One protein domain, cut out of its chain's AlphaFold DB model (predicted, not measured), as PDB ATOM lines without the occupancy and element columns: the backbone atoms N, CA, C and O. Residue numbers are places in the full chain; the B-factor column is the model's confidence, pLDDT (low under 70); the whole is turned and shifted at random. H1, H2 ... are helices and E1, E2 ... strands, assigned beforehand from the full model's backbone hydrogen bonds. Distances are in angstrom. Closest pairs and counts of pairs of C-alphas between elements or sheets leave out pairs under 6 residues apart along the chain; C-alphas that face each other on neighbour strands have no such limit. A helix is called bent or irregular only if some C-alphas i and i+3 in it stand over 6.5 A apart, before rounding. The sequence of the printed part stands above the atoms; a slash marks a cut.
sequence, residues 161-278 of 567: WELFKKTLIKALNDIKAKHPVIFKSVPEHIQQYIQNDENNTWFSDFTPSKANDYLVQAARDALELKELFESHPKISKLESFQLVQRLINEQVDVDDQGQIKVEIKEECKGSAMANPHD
ATOM      1  N   TRP A 161     182.668 169.608 156.075       86.88
ATOM      2  CA  TRP A 161     183.381 168.893 155.009       86.88
ATOM      3  C   TRP A 161     182.539 167.771 154.387       86.88
ATOM      4  O   TRP A 161     182.468 167.646 153.164       86.88
ATOM      5  N   GLU A 162     181.846 166.969 155.206       87.50
ATOM      6  CA  GLU A 162     180.961 165.919 154.690       87.50
ATOM      7  C   GLU A 162     179.803 166.488 153.860       87.50
ATOM      8  O   GLU A 162     179.415 165.866 152.869       87.50
ATOM      9  N   LEU A 163     179.274 167.653 154.246       89.62
ATOM     10  CA  LEU A 163     178.233 168.370 153.517       89.62
ATOM     11  C   LEU A 163     178.726 168.803 152.131       89.62
ATOM     12  O   LEU A 163     178.076 168.462 151.141       89.62
ATOM     13  N   PHE A 164     179.879 169.475 152.039       91.69
ATOM     14  CA  PHE A 164     180.481 169.857 150.752       91.69
ATOM     15  C   PHE A 164     180.729 168.633 149.876       91.69
ATOM     16  O   PHE A 164     180.209 168.545 148.763       91.69
ATOM     17  N   LYS A 165     181.410 167.624 150.427       90.38
ATOM     18  CA  LYS A 165     181.704 166.371 149.731       90.38
ATOM     19  C   LYS A 165     180.447 165.704 149.169       90.38
ATOM     20  O   LYS A 165     180.395 165.370 147.989       90.38
ATOM     21  N   LYS A 166     179.417 165.483 149.997       91.44
ATOM     22  CA  LYS A 166     178.195 164.793 149.552       91.44
ATOM     23  C   LYS A 166     177.371 165.632 148.576       91.44
ATOM     24  O   LYS A 166     176.721 165.050 147.708       91.44
ATOM     25  N   THR A 167     177.420 166.959 148.676       93.50
ATOM     26  CA  THR A 167     176.755 167.857 147.719       93.50
ATOM     27  C   THR A 167     177.431 167.781 146.349       93.50
ATOM     28  O   THR A 167     176.741 167.558 145.355       93.50
ATOM     29  N   LEU A 168     178.768 167.833 146.301       93.88
ATOM     30  CA  LEU A 168     179.550 167.655 145.073       93.88
ATOM     31  C   LEU A 168     179.300 166.287 144.432       93.88
ATOM     32  O   LEU A 168     178.918 166.219 143.269       93.88
ATOM     33  N   ILE A 169     179.408 165.195 145.197       92.94
ATOM     34  CA  ILE A 169     179.147 163.833 144.694       92.94
ATOM     35  C   ILE A 169     177.736 163.719 144.105       92.94
ATOM     36  O   ILE A 169     177.546 163.101 143.057       92.94
ATOM     37  N   LYS A 170     176.730 164.317 144.758       93.50
ATOM     38  CA  LYS A 170     175.348 164.305 144.264       93.50
ATOM     39  C   LYS A 170     175.213 165.056 142.936       93.50
ATOM     40  O   LYS A 170     174.549 164.546 142.036       93.50
ATOM     41  N   ALA A 171     175.832 166.230 142.807       94.56
ATOM     42  CA  ALA A 171     175.844 166.992 141.561       94.56
ATOM     43  C   ALA A 171     176.554 166.222 140.440       94.56
ATOM     44  O   ALA A 171     175.975 165.999 139.380       94.56
ATOM     45  N   LEU A 172     177.761 165.727 140.708       94.00
ATOM     46  CA  LEU A 172     178.582 165.012 139.736       94.00
ATOM     47  C   LEU A 172     177.924 163.717 139.247       94.00
ATOM     48  O   LEU A 172     177.941 163.452 138.048       94.00
ATOM     49  N   ASN A 173     177.294 162.938 140.133       93.94
ATOM     50  CA  ASN A 173     176.558 161.735 139.732       93.94
ATOM     51  C   ASN A 173     175.358 162.058 138.831       93.94
ATOM     52  O   ASN A 173     175.119 161.341 137.860       93.94
ATOM     53  N   ASP A 174     174.623 163.139 139.110       93.12
ATOM     54  CA  ASP A 174     173.490 163.545 138.271       93.12
ATOM     55  C   ASP A 174     173.963 164.049 136.895       93.12
ATOM     56  O   ASP A 174     173.382 163.692 135.867       93.12
ATOM     57  N   ILE A 175     175.075 164.798 136.854       93.31
ATOM     58  CA  ILE A 175     175.723 165.237 135.607       93.31
ATOM     59  C   ILE A 175     176.231 164.025 134.812       93.31
ATOM     60  O   ILE A 175     175.948 163.926 133.621       93.31
ATOM     61  N   LYS A 176     176.916 163.067 135.451       93.25
ATOM     62  CA  LYS A 176     177.411 161.826 134.822       93.25
ATOM     63  C   LYS A 176     176.271 160.999 134.226       93.25
ATOM     64  O   LYS A 176     176.398 160.512 133.106       93.25
ATOM     65  N   ALA A 177     175.155 160.866 134.947       93.06
ATOM     66  CA  ALA A 177     174.005 160.074 134.517       93.06
ATOM     67  C   ALA A 177     173.212 160.731 133.372       93.06
ATOM     68  O   ALA A 177     172.842 160.052 132.416       93.06
ATOM     69  N   LYS A 178     172.940 162.041 133.453       93.19
ATOM     70  CA  LYS A 178     172.100 162.756 132.471       93.19
ATOM     71  C   LYS A 178     172.893 163.334 131.297       93.19
ATOM     72  O   LYS A 178     172.359 163.471 130.197       93.19
ATOM     73  N   HIS A 179     174.155 163.694 131.522       92.75
ATOM     74  CA  HIS A 179     175.002 164.423 130.579       92.75
ATOM     75  C   HIS A 179     176.452 163.896 130.560       92.75
ATOM     76  O   HIS A 179     177.393 164.643 130.841       92.75
ATOM     77  N   PRO A 180     176.676 162.633 130.151       91.44
ATOM     78  CA  PRO A 180     177.993 161.992 130.218       91.44
ATOM     79  C   PRO A 180     179.074 162.685 129.373       91.44
ATOM     80  O   PRO A 180     180.250 162.621 129.712       91.44
ATOM     81  N   VAL A 181     178.700 163.364 128.281       91.06
ATOM     82  CA  VAL A 181     179.649 164.137 127.453       91.06
ATOM     83  C   VAL A 181     180.135 165.383 128.193       91.06
ATOM     84  O   VAL A 181     181.324 165.674 128.167       91.06
ATOM     85  N   ILE A 182     179.231 166.076 128.890       89.56
ATOM     86  CA  ILE A 182     179.558 167.266 129.688       89.56
ATOM     87  C   ILE A 182     180.383 166.861 130.911       89.56
ATOM     88  O   ILE A 182     181.327 167.547 131.275       89.56
ATOM     89  N   PHE A 183     180.098 165.705 131.511       90.88
ATOM     90  CA  PHE A 183     180.891 165.197 132.630       90.88
ATOM     91  C   PHE A 183     182.388 165.063 132.294       90.88
ATOM     92  O   PHE A 183     183.227 165.311 133.151       90.88
ATOM     93  N   LYS A 184     182.745 164.744 131.040       90.44
ATOM     94  CA  LYS A 184     184.152 164.650 130.614       90.44
ATOM     95  C   LYS A 184     184.897 165.987 130.626       90.44
ATOM     96  O   LYS A 184     186.121 165.965 130.648       90.44
ATOM     97  N   SER A 185     184.193 167.121 130.586       90.12
ATOM     98  CA  SER A 185     184.817 168.447 130.676       90.12
ATOM     99  C   SER A 185     185.044 168.904 132.119       90.12
ATOM    100  O   SER A 185     185.596 169.978 132.326       90.12
ATOM    101  N   VAL A 186     184.595 168.130 133.115       91.75
ATOM    102  CA  VAL A 186     184.860 168.410 134.530       91.75
ATOM    103  C   VAL A 186     186.341 168.123 134.823       91.75
ATOM    104  O   VAL A 186     186.827 167.074 134.404       91.75
ATOM    105  N   PRO A 187     187.063 168.988 135.549       93.31
ATOM    106  CA  PRO A 187     188.441 168.729 135.967       93.31
ATOM    107  C   PRO A 187     188.620 167.399 136.716       93.31
ATOM    108  O   PRO A 187     187.751 166.980 137.486       93.31
ATOM    109  N   GLU A 188     189.755 166.727 136.509       89.81
ATOM    110  CA  GLU A 188     190.005 165.379 137.040       89.81
ATOM    111  C   GLU A 188     189.959 165.327 138.576       89.81
ATOM    112  O   GLU A 188     189.351 164.413 139.135       89.81
ATOM    113  N   HIS A 189     190.497 166.342 139.265       88.81
ATOM    114  CA  HIS A 189     190.452 166.433 140.732       88.81
ATOM    115  C   HIS A 189     189.020 166.508 141.280       88.81
ATOM    116  O   HIS A 189     188.738 165.966 142.345       88.81
ATOM    117  N   ILE A 190     188.085 167.095 140.529       89.88
ATOM    118  CA  ILE A 190     186.663 167.132 140.891       89.88
ATOM    119  C   ILE A 190     185.992 165.787 140.564       89.88
ATOM    120  O   ILE A 190     185.182 165.286 141.346       89.88
ATOM    121  N   GLN A 191     186.347 165.141 139.447       88.75
ATOM    122  CA  GLN A 191     185.815 163.814 139.102       88.75
ATOM    123  C   GLN A 191     186.188 162.735 140.136       88.75
ATOM    124  O   GLN A 191     185.387 161.826 140.391       88.75
ATOM    125  N   GLN A 192     187.363 162.853 140.768       86.50
ATOM    126  CA  GLN A 192     187.837 161.936 141.814       86.50
ATOM    127  C   GLN A 192     186.871 161.820 142.999       86.50
ATOM    128  O   GLN A 192     186.861 160.788 143.670       86.50
ATOM    129  N   TYR A 193     185.990 162.803 143.228       85.69
ATOM    130  CA  TYR A 193     184.996 162.710 144.297       85.69
ATOM    131  C   TYR A 193     184.078 161.489 144.159       85.69
ATOM    132  O   TYR A 193     183.729 160.874 145.169       85.69
ATOM    133  N   ILE A 194     183.701 161.122 142.927       84.50
ATOM    134  CA  ILE A 194     182.898 159.919 142.659       84.50
ATOM    135  C   ILE A 194     183.737 158.663 142.916       84.50
ATOM    136  O   ILE A 194     183.293 157.772 143.635       84.50
ATOM    137  N   GLN A 195     184.954 158.613 142.369       77.50
ATOM    138  CA  GLN A 195     185.838 157.445 142.467       77.50
ATOM    139  C   GLN A 195     186.184 157.121 143.929       77.50
ATOM    140  O   GLN A 195     186.148 155.965 144.346       77.50
ATOM    141  N   ASN A 196     186.449 158.151 144.734       78.19
ATOM    142  CA  ASN A 196     186.755 158.001 146.151       78.19
ATOM    143  C   ASN A 196     185.534 157.561 146.982       78.19
ATOM    144  O   ASN A 196     185.695 156.893 148.006       78.19
ATOM    145  N   ASP A 197     184.310 157.929 146.574       77.62
ATOM    146  CA  ASP A 197     183.074 157.461 147.226       77.62
ATOM    147  C   ASP A 197     182.779 155.994 146.875       77.62
ATOM    148  O   ASP A 197     182.432 155.224 147.767       77.62
ATOM    149  N   GLU A 198     182.976 155.598 145.612       76.75
ATOM    150  CA  GLU A 198     182.799 154.218 145.133       76.75
ATOM    151  C   GLU A 198     183.802 153.250 145.789       76.75
ATOM    152  O   GLU A 198     183.419 152.162 146.216       76.75
ATOM    153  N   ASN A 199     185.063 153.670 145.946       69.69
ATOM    154  CA  ASN A 199     186.133 152.846 146.522       69.69
ATOM    155  C   ASN A 199     186.275 152.980 148.052       69.69
ATOM    156  O   ASN A 199     187.107 152.302 148.655       69.69
ATOM    157  N   ASN A 200     185.485 153.850 148.693       69.94
ATOM    158  CA  ASN A 200     185.554 154.164 150.128       69.94
ATOM    159  C   ASN A 200     186.968 154.562 150.625       69.94
ATOM    160  O   ASN A 200     187.339 154.292 151.768       69.94
ATOM    161  N   THR A 201     187.758 155.225 149.776       70.12
ATOM    162  CA  THR A 201     189.169 155.588 150.031       70.12
ATOM    163  C   THR A 201     189.340 156.922 150.758       70.12
ATOM    164  O   THR A 201     190.445 157.299 151.114       70.12
ATOM    165  N   TRP A 202     188.261 157.643 151.067       63.62
ATOM    166  CA  TRP A 202     188.335 158.966 151.708       63.62
ATOM    167  C   TRP A 202     189.061 159.015 153.061       63.62
ATOM    168  O   TRP A 202     189.461 160.094 153.491       63.62
ATOM    169  N   PHE A 203     189.182 157.879 153.752       58.69
ATOM    170  CA  PHE A 203     189.808 157.789 155.073       58.69
ATOM    171  C   PHE A 203     191.202 157.156 155.054       58.69
ATOM    172  O   PHE A 203     191.815 157.093 156.116       58.69
ATOM    173  N   SER A 204     191.716 156.704 153.900       58.28
ATOM    174  CA  SER A 204     193.055 156.096 153.833       58.28
ATOM    175  C   SER A 204     194.156 157.084 154.216       58.28
ATOM    176  O   SER A 204     195.122 156.689 154.857       58.28
ATOM    177  N   ASP A 205     193.955 158.371 153.911       58.69
ATOM    178  CA  ASP A 205     194.952 159.437 154.089       58.69
ATOM    179  C   ASP A 205     194.441 160.612 154.947       58.69
ATOM    180  O   ASP A 205     195.045 161.689 154.988       58.69
ATOM    181  N   PHE A 206     193.305 160.442 155.638       63.34
ATOM    182  CA  PHE A 206     192.683 161.521 156.409       63.34
ATOM    183  C   PHE A 206     193.451 161.796 157.704       63.34
ATOM    184  O   PHE A 206     193.404 161.018 158.658       63.34
ATOM    185  N   THR A 207     194.104 162.956 157.772       70.25
ATOM    186  CA  THR A 207     194.722 163.443 159.012       70.25
ATOM    187  C   THR A 207     193.804 164.476 159.677       70.25
ATOM    188  O   THR A 207     193.532 165.508 159.060       70.25
ATOM    189  N   PRO A 208     193.357 164.277 160.937       66.62
ATOM    190  CA  PRO A 208     192.446 165.207 161.614       66.62
ATOM    191  C   PRO A 208     192.948 166.658 161.685       66.62
ATOM    192  O   PRO A 208     192.140 167.583 161.644       66.62
ATOM    193  N   SER A 209     194.268 166.873 161.739       71.56
ATOM    194  CA  SER A 209     194.883 168.209 161.758       71.56
ATOM    195  C   SER A 209     194.709 168.996 160.454       71.56
ATOM    196  O   SER A 209     194.797 170.218 160.482       71.56
ATOM    197  N   LYS A 210     194.415 168.323 159.333       79.25
ATOM    198  CA  LYS A 210     194.188 168.931 158.009       79.25
ATOM    199  C   LYS A 210     192.704 169.065 157.651       79.25
ATOM    200  O   LYS A 210     192.366 169.362 156.511       79.25
ATOM    201  N   ALA A 211     191.792 168.843 158.602       76.19
ATOM    202  CA  ALA A 211     190.347 168.881 158.352       76.19
ATOM    203  C   ALA A 211     189.877 170.199 157.706       76.19
ATOM    204  O   ALA A 211     188.997 170.178 156.847       76.19
ATOM    205  N   ASN A 212     190.484 171.327 158.093       83.12
ATOM    206  CA  ASN A 212     190.178 172.628 157.507       83.12
ATOM    207  C   ASN A 212     190.697 172.752 156.064       83.12
ATOM    208  O   ASN A 212     189.992 173.271 155.206       83.12
ATOM    209  N   ASP A 213     191.876 172.202 155.761       84.50
ATOM    210  CA  ASP A 213     192.447 172.224 154.408       84.50
ATOM    211  C   ASP A 213     191.555 171.458 153.423       84.50
ATOM    212  O   ASP A 213     191.265 171.944 152.330       84.50
ATOM    213  N   TYR A 214     191.043 170.290 153.835       84.38
ATOM    214  CA  TYR A 214     190.086 169.524 153.031       84.38
ATOM    215  C   TYR A 214     188.763 170.270 152.820       84.38
ATOM    216  O   TYR A 214     188.140 170.129 151.767       84.38
ATOM    217  N   LEU A 215     188.310 171.046 153.810       86.88
ATOM    218  CA  LEU A 215     187.101 171.861 153.694       86.88
ATOM    219  C   LEU A 215     187.298 173.008 152.698       86.88
ATOM    220  O   LEU A 215     186.460 173.200 151.820       86.88
ATOM    221  N   VAL A 216     188.415 173.730 152.804       89.38
ATOM    222  CA  VAL A 216     188.765 174.821 151.886       89.38
ATOM    223  C   VAL A 216     188.954 174.294 150.463       89.38
ATOM    224  O   VAL A 216     188.473 174.919 149.521       89.38
ATOM    225  N   GLN A 217     189.581 173.125 150.289       89.19
ATOM    226  CA  GLN A 217     189.702 172.495 148.974       89.19
ATOM    227  C   GLN A 217     188.329 172.144 148.390       89.19
ATOM    228  O   GLN A 217     188.045 172.506 147.255       89.19
ATOM    229  N   ALA A 218     187.440 171.531 149.174       90.25
ATOM    230  CA  ALA A 218     186.094 171.217 148.699       90.25
ATOM    231  C   ALA A 218     185.273 172.474 148.356       90.25
ATOM    232  O   ALA A 218     184.445 172.442 147.446       90.25
ATOM    233  N   ALA A 219     185.503 173.591 149.053       92.06
ATOM    234  CA  ALA A 219     184.902 174.875 148.708       92.06
ATOM    235  C   ALA A 219     185.467 175.457 147.399       92.06
ATOM    236  O   ALA A 219     184.687 175.960 146.592       92.06
ATOM    237  N   ARG A 220     186.779 175.330 147.145       92.56
ATOM    238  CA  ARG A 220     187.400 175.678 145.849       92.56
ATOM    239  C   ARG A 220     186.808 174.864 144.708       92.56
ATOM    240  O   ARG A 220     186.360 175.441 143.727       92.56
ATOM    241  N   ASP A 221     186.737 173.549 144.881       93.62
ATOM    242  CA  ASP A 221     186.192 172.636 143.874       93.62
ATOM    243  C   ASP A 221     184.715 172.961 143.574       93.62
ATOM    244  O   ASP A 221     184.265 172.879 142.432       93.62
ATOM    245  N   ALA A 222     183.946 173.369 144.592       93.56
ATOM    246  CA  ALA A 222     182.568 173.821 144.415       93.56
ATOM    247  C   ALA A 222     182.470 175.139 143.631       93.56
ATOM    248  O   ALA A 222     181.601 175.254 142.765       93.56
ATOM    249  N   LEU A 223     183.345 176.112 143.906       93.75
ATOM    250  CA  LEU A 223     183.417 177.372 143.159       93.75
ATOM    251  C   LEU A 223     183.800 177.133 141.694       93.75
ATOM    252  O   LEU A 223     183.104 177.615 140.807       93.75
ATOM    253  N   GLU A 224     184.816 176.310 141.436       94.06
ATOM    254  CA  GLU A 224     185.233 175.938 140.080       94.06
ATOM    255  C   GLU A 224     184.097 175.226 139.325       94.06
ATOM    256  O   GLU A 224     183.777 175.561 138.183       94.06
ATOM    257  N   LEU A 225     183.397 174.294 139.984       93.06
ATOM    258  CA  LEU A 225     182.233 173.627 139.398       93.06
ATOM    259  C   LEU A 225     181.090 174.611 139.094       93.06
ATOM    260  O   LEU A 225     180.396 174.450 138.085       93.06
ATOM    261  N   LYS A 226     180.881 175.619 139.952       94.00
ATOM    262  CA  LYS A 226     179.904 176.691 139.726       94.00
ATOM    263  C   LYS A 226     180.289 177.510 138.494       94.00
ATOM    264  O   LYS A 226     179.455 177.648 137.605       94.00
ATOM    265  N   GLU A 227     181.529 177.984 138.405       92.62
ATOM    266  CA  GLU A 227     182.025 178.786 137.278       92.62
ATOM    267  C   GLU A 227     181.865 178.067 135.932       92.62
ATOM    268  O   GLU A 227     181.415 178.665 134.954       92.62
ATOM    269  N   LEU A 228     182.140 176.760 135.891       91.44
ATOM    270  CA  LEU A 228     182.014 175.954 134.673       91.44
ATOM    271  C   LEU A 228     180.574 175.843 134.151       91.44
ATOM    272  O   LEU A 228     180.360 175.744 132.939       91.44
ATOM    273  N   PHE A 229     179.574 175.815 135.040       92.81
ATOM    274  CA  PHE A 229     178.217 175.390 134.672       92.81
ATOM    275  C   PHE A 229     177.086 176.347 135.053       92.81
ATOM    276  O   PHE A 229     175.945 176.097 134.657       92.81
ATOM    277  N   GLU A 230     177.362 177.458 135.736       90.06
ATOM    278  CA  GLU A 230     176.350 178.448 136.129       90.06
ATOM    279  C   GLU A 230     175.584 179.001 134.919       90.06
ATOM    280  O   GLU A 230     174.356 179.092 134.943       90.06
ATOM    281  N   SER A 231     176.288 179.258 133.813       89.69
ATOM    282  CA  SER A 231     175.686 179.725 132.555       89.69
ATOM    283  C   SER A 231     175.219 178.593 131.627       89.69
ATOM    284  O   SER A 231     174.665 178.851 130.557       89.69
ATOM    285  N   HIS A 232     175.421 177.322 131.993       90.38
ATOM    286  CA  HIS A 232     175.119 176.205 131.103       90.38
ATOM    287  C   HIS A 232     173.623 175.825 131.162       90.38
ATOM    288  O   HIS A 232     173.161 175.303 132.180       90.38
ATOM    289  N   PRO A 233     172.854 175.934 130.058       88.25
ATOM    290  CA  PRO A 233     171.381 175.930 130.071       88.25
ATOM    291  C   PRO A 233     170.728 174.627 130.557       88.25
ATOM    292  O   PRO A 233     169.550 174.624 130.924       88.25
ATOM    293  N   LYS A 234     171.469 173.513 130.517       89.69
ATOM    294  CA  LYS A 234     171.008 172.193 130.983       89.69
ATOM    295  C   LYS A 234     171.472 171.846 132.398       89.69
ATOM    296  O   LYS A 234     170.737 171.166 133.101       89.69
ATOM    297  N   ILE A 235     172.659 172.301 132.811       90.00
ATOM    298  CA  ILE A 235     173.261 171.899 134.094       90.00
ATOM    299  C   ILE A 235     172.775 172.816 135.215       90.00
ATOM    300  O   ILE A 235     172.408 172.322 136.275       90.00
ATOM    301  N   SER A 236     172.635 174.119 134.947       89.56
ATOM    302  CA  SER A 236     172.114 175.097 135.914       89.56
ATOM    303  C   SER A 236     170.686 174.803 136.397       89.56
ATOM    304  O   SER A 236     170.277 175.242 137.470       89.56
ATOM    305  N   LYS A 237     169.917 174.025 135.624       91.94
ATOM    306  CA  LYS A 237     168.553 173.592 135.962       91.94
ATOM    307  C   LYS A 237     168.493 172.288 136.758       91.94
ATOM    308  O   LYS A 237     167.405 171.887 137.161       91.94
ATOM    309  N   LEU A 238     169.614 171.587 136.943       92.06
ATOM    310  CA  LEU A 238     169.628 170.368 137.744       92.06
ATOM    311  C   LEU A 238     169.479 170.735 139.218       92.06
ATOM    312  O   LEU A 238     170.286 171.495 139.748       92.06
ATOM    313  N   GLU A 239     168.501 170.134 139.899       92.31
ATOM    314  CA  GLU A 239     168.302 170.329 141.342       92.31
ATOM    315  C   GLU A 239     169.597 170.064 142.121       92.31
ATOM    316  O   GLU A 239     169.950 170.818 143.020       92.31
ATOM    317  N   SER A 240     170.358 169.029 141.750       93.06
ATOM    318  CA  SER A 240     171.628 168.696 142.405       93.06
ATOM    319  C   SER A 240     172.694 169.789 142.253       93.06
ATOM    320  O   SER A 240     173.459 170.004 143.190       93.06
ATOM    321  N   PHE A 241     172.727 170.504 141.125       93.69
ATOM    322  CA  PHE A 241     173.639 171.625 140.893       93.69
ATOM    323  C   PHE A 241     173.168 172.896 141.610       93.69
ATOM    324  O   PHE A 241     173.974 173.601 142.212       93.69
ATOM    325  N   GLN A 242     171.857 173.141 141.654       94.12
ATOM    326  CA  GLN A 242     171.281 174.227 142.452       94.12
ATOM    327  C   GLN A 242     171.601 174.072 143.946       94.12
ATOM    328  O   GLN A 242     171.816 175.070 144.630       94.12
ATOM    329  N   LEU A 243     171.717 172.837 144.457       93.69
ATOM    330  CA  LEU A 243     172.201 172.592 145.823       93.69
ATOM    331  C   LEU A 243     173.665 173.014 146.021       93.69
ATOM    332  O   LEU A 243     173.997 173.507 147.096       93.69
ATOM    333  N   VAL A 244     174.530 172.854 145.011       94.25
ATOM    334  CA  VAL A 244     175.919 173.354 145.056       94.25
ATOM    335  C   VAL A 244     175.919 174.881 145.093       94.25
ATOM    336  O   VAL A 244     176.568 175.468 145.955       94.25
ATOM    337  N   GLN A 245     175.137 175.531 144.225       93.25
ATOM    338  CA  GLN A 245     175.009 176.992 144.219       93.25
ATOM    339  C   GLN A 245     174.479 177.524 145.557       93.25
ATOM    340  O   GLN A 245     175.028 178.481 146.099       93.25
ATOM    341  N   ARG A 246     173.456 176.872 146.121       93.38
ATOM    342  CA  ARG A 246     172.916 177.192 147.448       93.38
ATOM    343  C   ARG A 246     173.984 177.057 148.532       93.38
ATOM    344  O   ARG A 246     174.162 177.985 149.308       93.38
ATOM    345  N   LEU A 247     174.723 175.944 148.552       92.62
ATOM    346  CA  LEU A 247     175.781 175.709 149.537       92.62
ATOM    347  C   LEU A 247     176.851 176.808 149.512       92.62
ATOM    348  O   LEU A 247     177.247 177.297 150.566       92.62
ATOM    349  N   ILE A 248     177.287 177.205 148.311       92.75
ATOM    350  CA  ILE A 248     178.265 178.281 148.117       92.75
ATOM    351  C   ILE A 248     177.702 179.601 148.640       92.75
ATOM    352  O   ILE A 248     178.334 180.261 149.457       92.75
ATOM    353  N   ASN A 249     176.492 179.963 148.214       91.81
ATOM    354  CA  ASN A 249     175.887 181.238 148.587       91.81
ATOM    355  C   ASN A 249     175.668 181.361 150.104       91.81
ATOM    356  O   ASN A 249     175.816 182.454 150.638       91.81
ATOM    357  N   GLU A 250     175.339 180.261 150.785       89.88
ATOM    358  CA  GLU A 250     175.033 180.242 152.220       89.88
ATOM    359  C   GLU A 250     176.263 180.117 153.133       89.88
ATOM    360  O   GLU A 250     176.182 180.504 154.302       89.88
ATOM    361  N   GLN A 251     177.357 179.501 152.660       90.88
ATOM    362  CA  GLN A 251     178.460 179.058 153.533       90.88
ATOM    363  C   GLN A 251     179.872 179.385 153.034       90.88
ATOM    364  O   GLN A 251     180.837 179.004 153.695       90.88
ATOM    365  N   VAL A 252     180.020 180.029 151.875       90.56
ATOM    366  CA  VAL A 252     181.326 180.411 151.323       90.56
ATOM    367  C   VAL A 252     181.403 181.927 151.198       90.56
ATOM    368  O   VAL A 252     180.578 182.548 150.522       90.56
ATOM    369  N   ASP A 253     182.433 182.493 151.818       88.94
ATOM    370  CA  ASP A 253     182.871 183.866 151.611       88.94
ATOM    371  C   ASP A 253     184.280 183.866 151.024       88.94
ATOM    372  O   ASP A 253     185.151 183.094 151.432       88.94
ATOM    373  N   VAL A 254     184.485 184.728 150.034       86.31
ATOM    374  CA  VAL A 254     185.783 184.967 149.408       86.31
ATOM    375  C   VAL A 254     186.150 186.404 149.735       86.31
ATOM    376  O   VAL A 254     185.362 187.307 149.452       86.31
ATOM    377  N   ASP A 255     187.290 186.608 150.387       82.56
ATOM    378  CA  ASP A 255     187.761 187.954 150.708       82.56
ATOM    379  C   ASP A 255     188.381 188.660 149.487       82.56
ATOM    380  O   ASP A 255     188.594 188.059 148.429       82.56
ATOM    381  N   ASP A 256     188.707 189.947 149.642       76.56
ATOM    382  CA  ASP A 256     189.317 190.771 148.586       76.56
ATOM    383  C   ASP A 256     190.699 190.253 148.127       76.56
ATOM    384  O   ASP A 256     191.219 190.688 147.099       76.56
ATOM    385  N   GLN A 257     191.310 189.330 148.880       74.75
ATOM    386  CA  GLN A 257     192.599 188.698 148.580       74.75
ATOM    387  C   GLN A 257     192.439 187.307 147.940       74.75
ATOM    388  O   GLN A 257     193.438 186.653 147.631       74.75
ATOM    389  N   GLY A 258     191.203 186.844 147.715       75.12
ATOM    390  CA  GLY A 258     190.902 185.526 147.157       75.12
ATOM    391  C   GLY A 258     191.020 184.374 148.163       75.12
ATOM    392  O   GLY A 258     191.019 183.204 147.764       75.12
ATOM    393  N   GLN A 259     191.133 184.659 149.462       83.25
ATOM    394  CA  GLN A 259     191.112 183.647 150.509       83.25
ATOM    395  C   GLN A 259     189.675 183.189 150.771       83.25
ATOM    396  O   GLN A 259     188.754 183.982 150.965       83.25
ATOM    397  N   ILE A 260     189.490 181.869 150.783       87.25
ATOM    398  CA  ILE A 260     188.186 181.242 150.998       87.25
ATOM    399  C   ILE A 260     187.986 180.988 152.484       87.25
ATOM    400  O   ILE A 260     188.751 180.253 153.113       87.25
ATOM    401  N   LYS A 261     186.905 181.549 153.014       87.31
ATOM    402  CA  LYS A 261     186.427 181.339 154.373       87.31
ATOM    403  C   LYS A 261     185.102 180.581 154.323       87.31
ATOM    404  O   LYS A 261     184.158 181.004 153.662       87.31
ATOM    405  N   VAL A 262     185.038 179.440 155.010       86.44
ATOM    406  CA  VAL A 262     183.842 178.585 155.031       86.44
ATOM    407  C   VAL A 262     183.113 178.754 156.358       86.44
ATOM    408  O   VAL A 262     183.402 178.071 157.340       86.44
ATOM    409  N   GLU A 263     182.160 179.679 156.395       85.44
ATOM    410  CA  GLU A 263     181.322 179.964 157.559       85.44
ATOM    411  C   GLU A 263     179.878 180.216 157.121       85.44
ATOM    412  O   GLU A 263     179.624 180.768 156.057       85.44
ATOM    413  N   ILE A 264     178.909 179.802 157.944       83.44
ATOM    414  CA  ILE A 264     177.495 180.085 157.669       83.44
ATOM    415  C   ILE A 264     177.261 181.584 157.836       83.44
ATOM    416  O   ILE A 264     177.441 182.098 158.945       83.44
ATOM    417  N   LYS A 265     176.784 182.236 156.775       84.75
ATOM    418  CA  LYS A 265     176.467 183.666 156.780       84.75
ATOM    419  C   LYS A 265     175.387 184.009 157.799       84.75
ATOM    420  O   LYS A 265     174.533 183.178 158.128       84.75
ATOM    421  N   GLU A 266     175.423 185.236 158.312       79.19
ATOM    422  CA  GLU A 266     174.503 185.711 159.351       79.19
ATOM    423  C   GLU A 266     173.037 185.606 158.907       79.19
ATOM    424  O   GLU A 266     172.204 185.084 159.648       79.19
ATOM    425  N   GLU A 267     172.739 185.990 157.666       80.19
ATOM    426  CA  GLU A 267     171.412 185.911 157.048       80.19
ATOM    427  C   GLU A 267     170.922 184.474 156.812       80.19
ATOM    428  O   GLU A 267     169.719 184.227 156.720       80.19
ATOM    429  N   CYS A 268     171.839 183.505 156.758       78.88
ATOM    430  CA  CYS A 268     171.535 182.088 156.559       78.88
ATOM    431  C   CYS A 268     171.523 181.299 157.877       78.88
ATOM    432  O   CYS A 268     171.425 180.065 157.885       78.88
ATOM    433  N   LYS A 269     171.635 181.973 159.031       74.81
ATOM    434  CA  LYS A 269     171.608 181.300 160.331       74.81
ATOM    435  C   LYS A 269     170.269 180.595 160.550       74.81
ATOM    436  O   LYS A 269     169.211 181.204 160.600       74.81
ATOM    437  N   GLY A 270     170.338 179.274 160.716       72.69
ATOM    438  CA  GLY A 270     169.172 178.414 160.941       72.69
ATOM    439  C   GLY A 270     168.523 177.896 159.653       72.69
ATOM    440  O   GLY A 270     167.994 176.791 159.673       72.69
ATOM    441  N   SER A 271     168.641 178.613 158.533       79.62
ATOM    442  CA  SER A 271     168.099 178.215 157.221       79.62
ATOM    443  C   SER A 271     169.120 177.539 156.296       79.62
ATOM    444  O   SER A 271     168.723 176.892 155.325       79.62
ATOM    445  N   ALA A 272     170.418 177.655 156.606       83.38
ATOM    446  CA  ALA A 272     171.494 177.049 155.831       83.38
ATOM    447  C   ALA A 272     171.312 175.532 155.667       83.38
ATOM    448  O   ALA A 272     170.946 174.819 156.609       83.38
ATOM    449  N   MET A 273     171.618 175.036 154.469       87.94
ATOM    450  CA  MET A 273     171.489 173.632 154.114       87.94
ATOM    451  C   MET A 273     172.339 172.759 155.039       87.94
ATOM    452  O   MET A 273     173.558 172.903 155.131       87.94
ATOM    453  N   ALA A 274     171.687 171.800 155.691       83.56
ATOM    454  CA  ALA A 274     172.342 170.862 156.594       83.56
ATOM    455  C   ALA A 274     172.657 169.507 155.940       83.56
ATOM    456  O   ALA A 274     173.562 168.793 156.377       83.56
ATOM    457  N   ASN A 275     171.886 169.115 154.919       88.00
ATOM    458  CA  ASN A 275     172.020 167.823 154.251       88.00
ATOM    459  C   ASN A 275     171.514 167.888 152.795       88.00
ATOM    460  O   ASN A 275     170.361 168.252 152.574       88.00
ATOM    461  N   PRO A 276     172.290 167.446 151.789       88.00
ATOM    462  CA  PRO A 276     171.877 167.537 150.386       88.00
ATOM    463  C   PRO A 276     170.792 166.515 150.002       88.00
ATOM    464  O   PRO A 276     170.216 166.591 148.915       88.00
ATOM    465  N   HIS A 277     170.511 165.523 150.854       85.69
ATOM    466  CA  HIS A 277     169.424 164.557 150.653       85.69
ATOM    467  C   HIS A 277     168.089 165.000 151.267       85.69
ATOM    468  O   HIS A 277     167.088 164.321 151.046       85.69
ATOM    469  N   ASP A 278     168.086 166.094 152.029       84.75
ATOM    470  CA  ASP A 278     166.898 166.733 152.596       84.75
ATOM    471  C   ASP A 278     167.209 168.228 152.800       84.75
ATOM    472  O   ASP A 278     167.564 168.645 153.905       84.75
TER     473      ASP A 278
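This is residues 161 to 278 of the 567 residues of the protein "Transposase IS4 family protein" of Desulfonatronospira thiodismutans ASO3-1 (UniProt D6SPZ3). Three helices, H1, H4 and H5, touch one another and make the core; H3 crosses H1, short H2 packs on H1's residues 172 to 176, and the small hairpin of E1 and E2 packs on H4. Residues 263 to 278 form a long closing stretch with no named element. The printed part has 118 residues, with five named helices and then two named strands, mostly helix; the sheet, E1 - E2, is antiparallel. It is compact, with a radius of gyration of the C-alphas of 14.1 A, and spans 37 by 35 by 31 A.

Begin at the hub, H1, residues 161 to 178; H2, residues 180 to 183, touches it, closest at the C-alphas of Lys 176 and Phe 183, 5.3 A. H3, residues 188 to 198, touches H1's residues 165 to 173 alone, about perpendicular at 83 degrees, closest at C-alphas 169 and 194, 5.8 A. H4, residues 208 to 229, touches H1's residues 161 to 168 alone, the same way at a shallow tilt of 34 degrees, only just short of steep, closest at C-alphas 161 and 215, 4.9 A. H5, residues 239 to 251, touches H1 opposite ways at a shallow tilt of 26 degrees, closest at C-alphas 171 and 240, 4.6 A. Look next at the hairpin of E1, residues 252 to 254, and E2, residues 260 to 262: N 253 and O 261 are 2.9 A apart, within hydrogen-bond range. Every O i to N i+4 pair is within range in H1, but 4 of 7 in H3, 16 of 18 in H4 and 8 of 9 in H5; H2 is too short for one.

Find C-alpha 161 at (183.381, 168.893, 155.009); from there H1 runs 25.9 A. H4 runs 32.1 A and is irregular, C-alphas 209 and 212 being 7.7 A apart; H5 runs 18.1 A. E2 ends at C-alpha 262, (183.842, 178.585, 155.031).

The C-alphas farthest apart, of Ser 209 and Pro 233, are 40.2 A apart. The printed part has no cut, and no link is long. Confidence is under 70 at residues 199 to 200, 202 to 206 and 208.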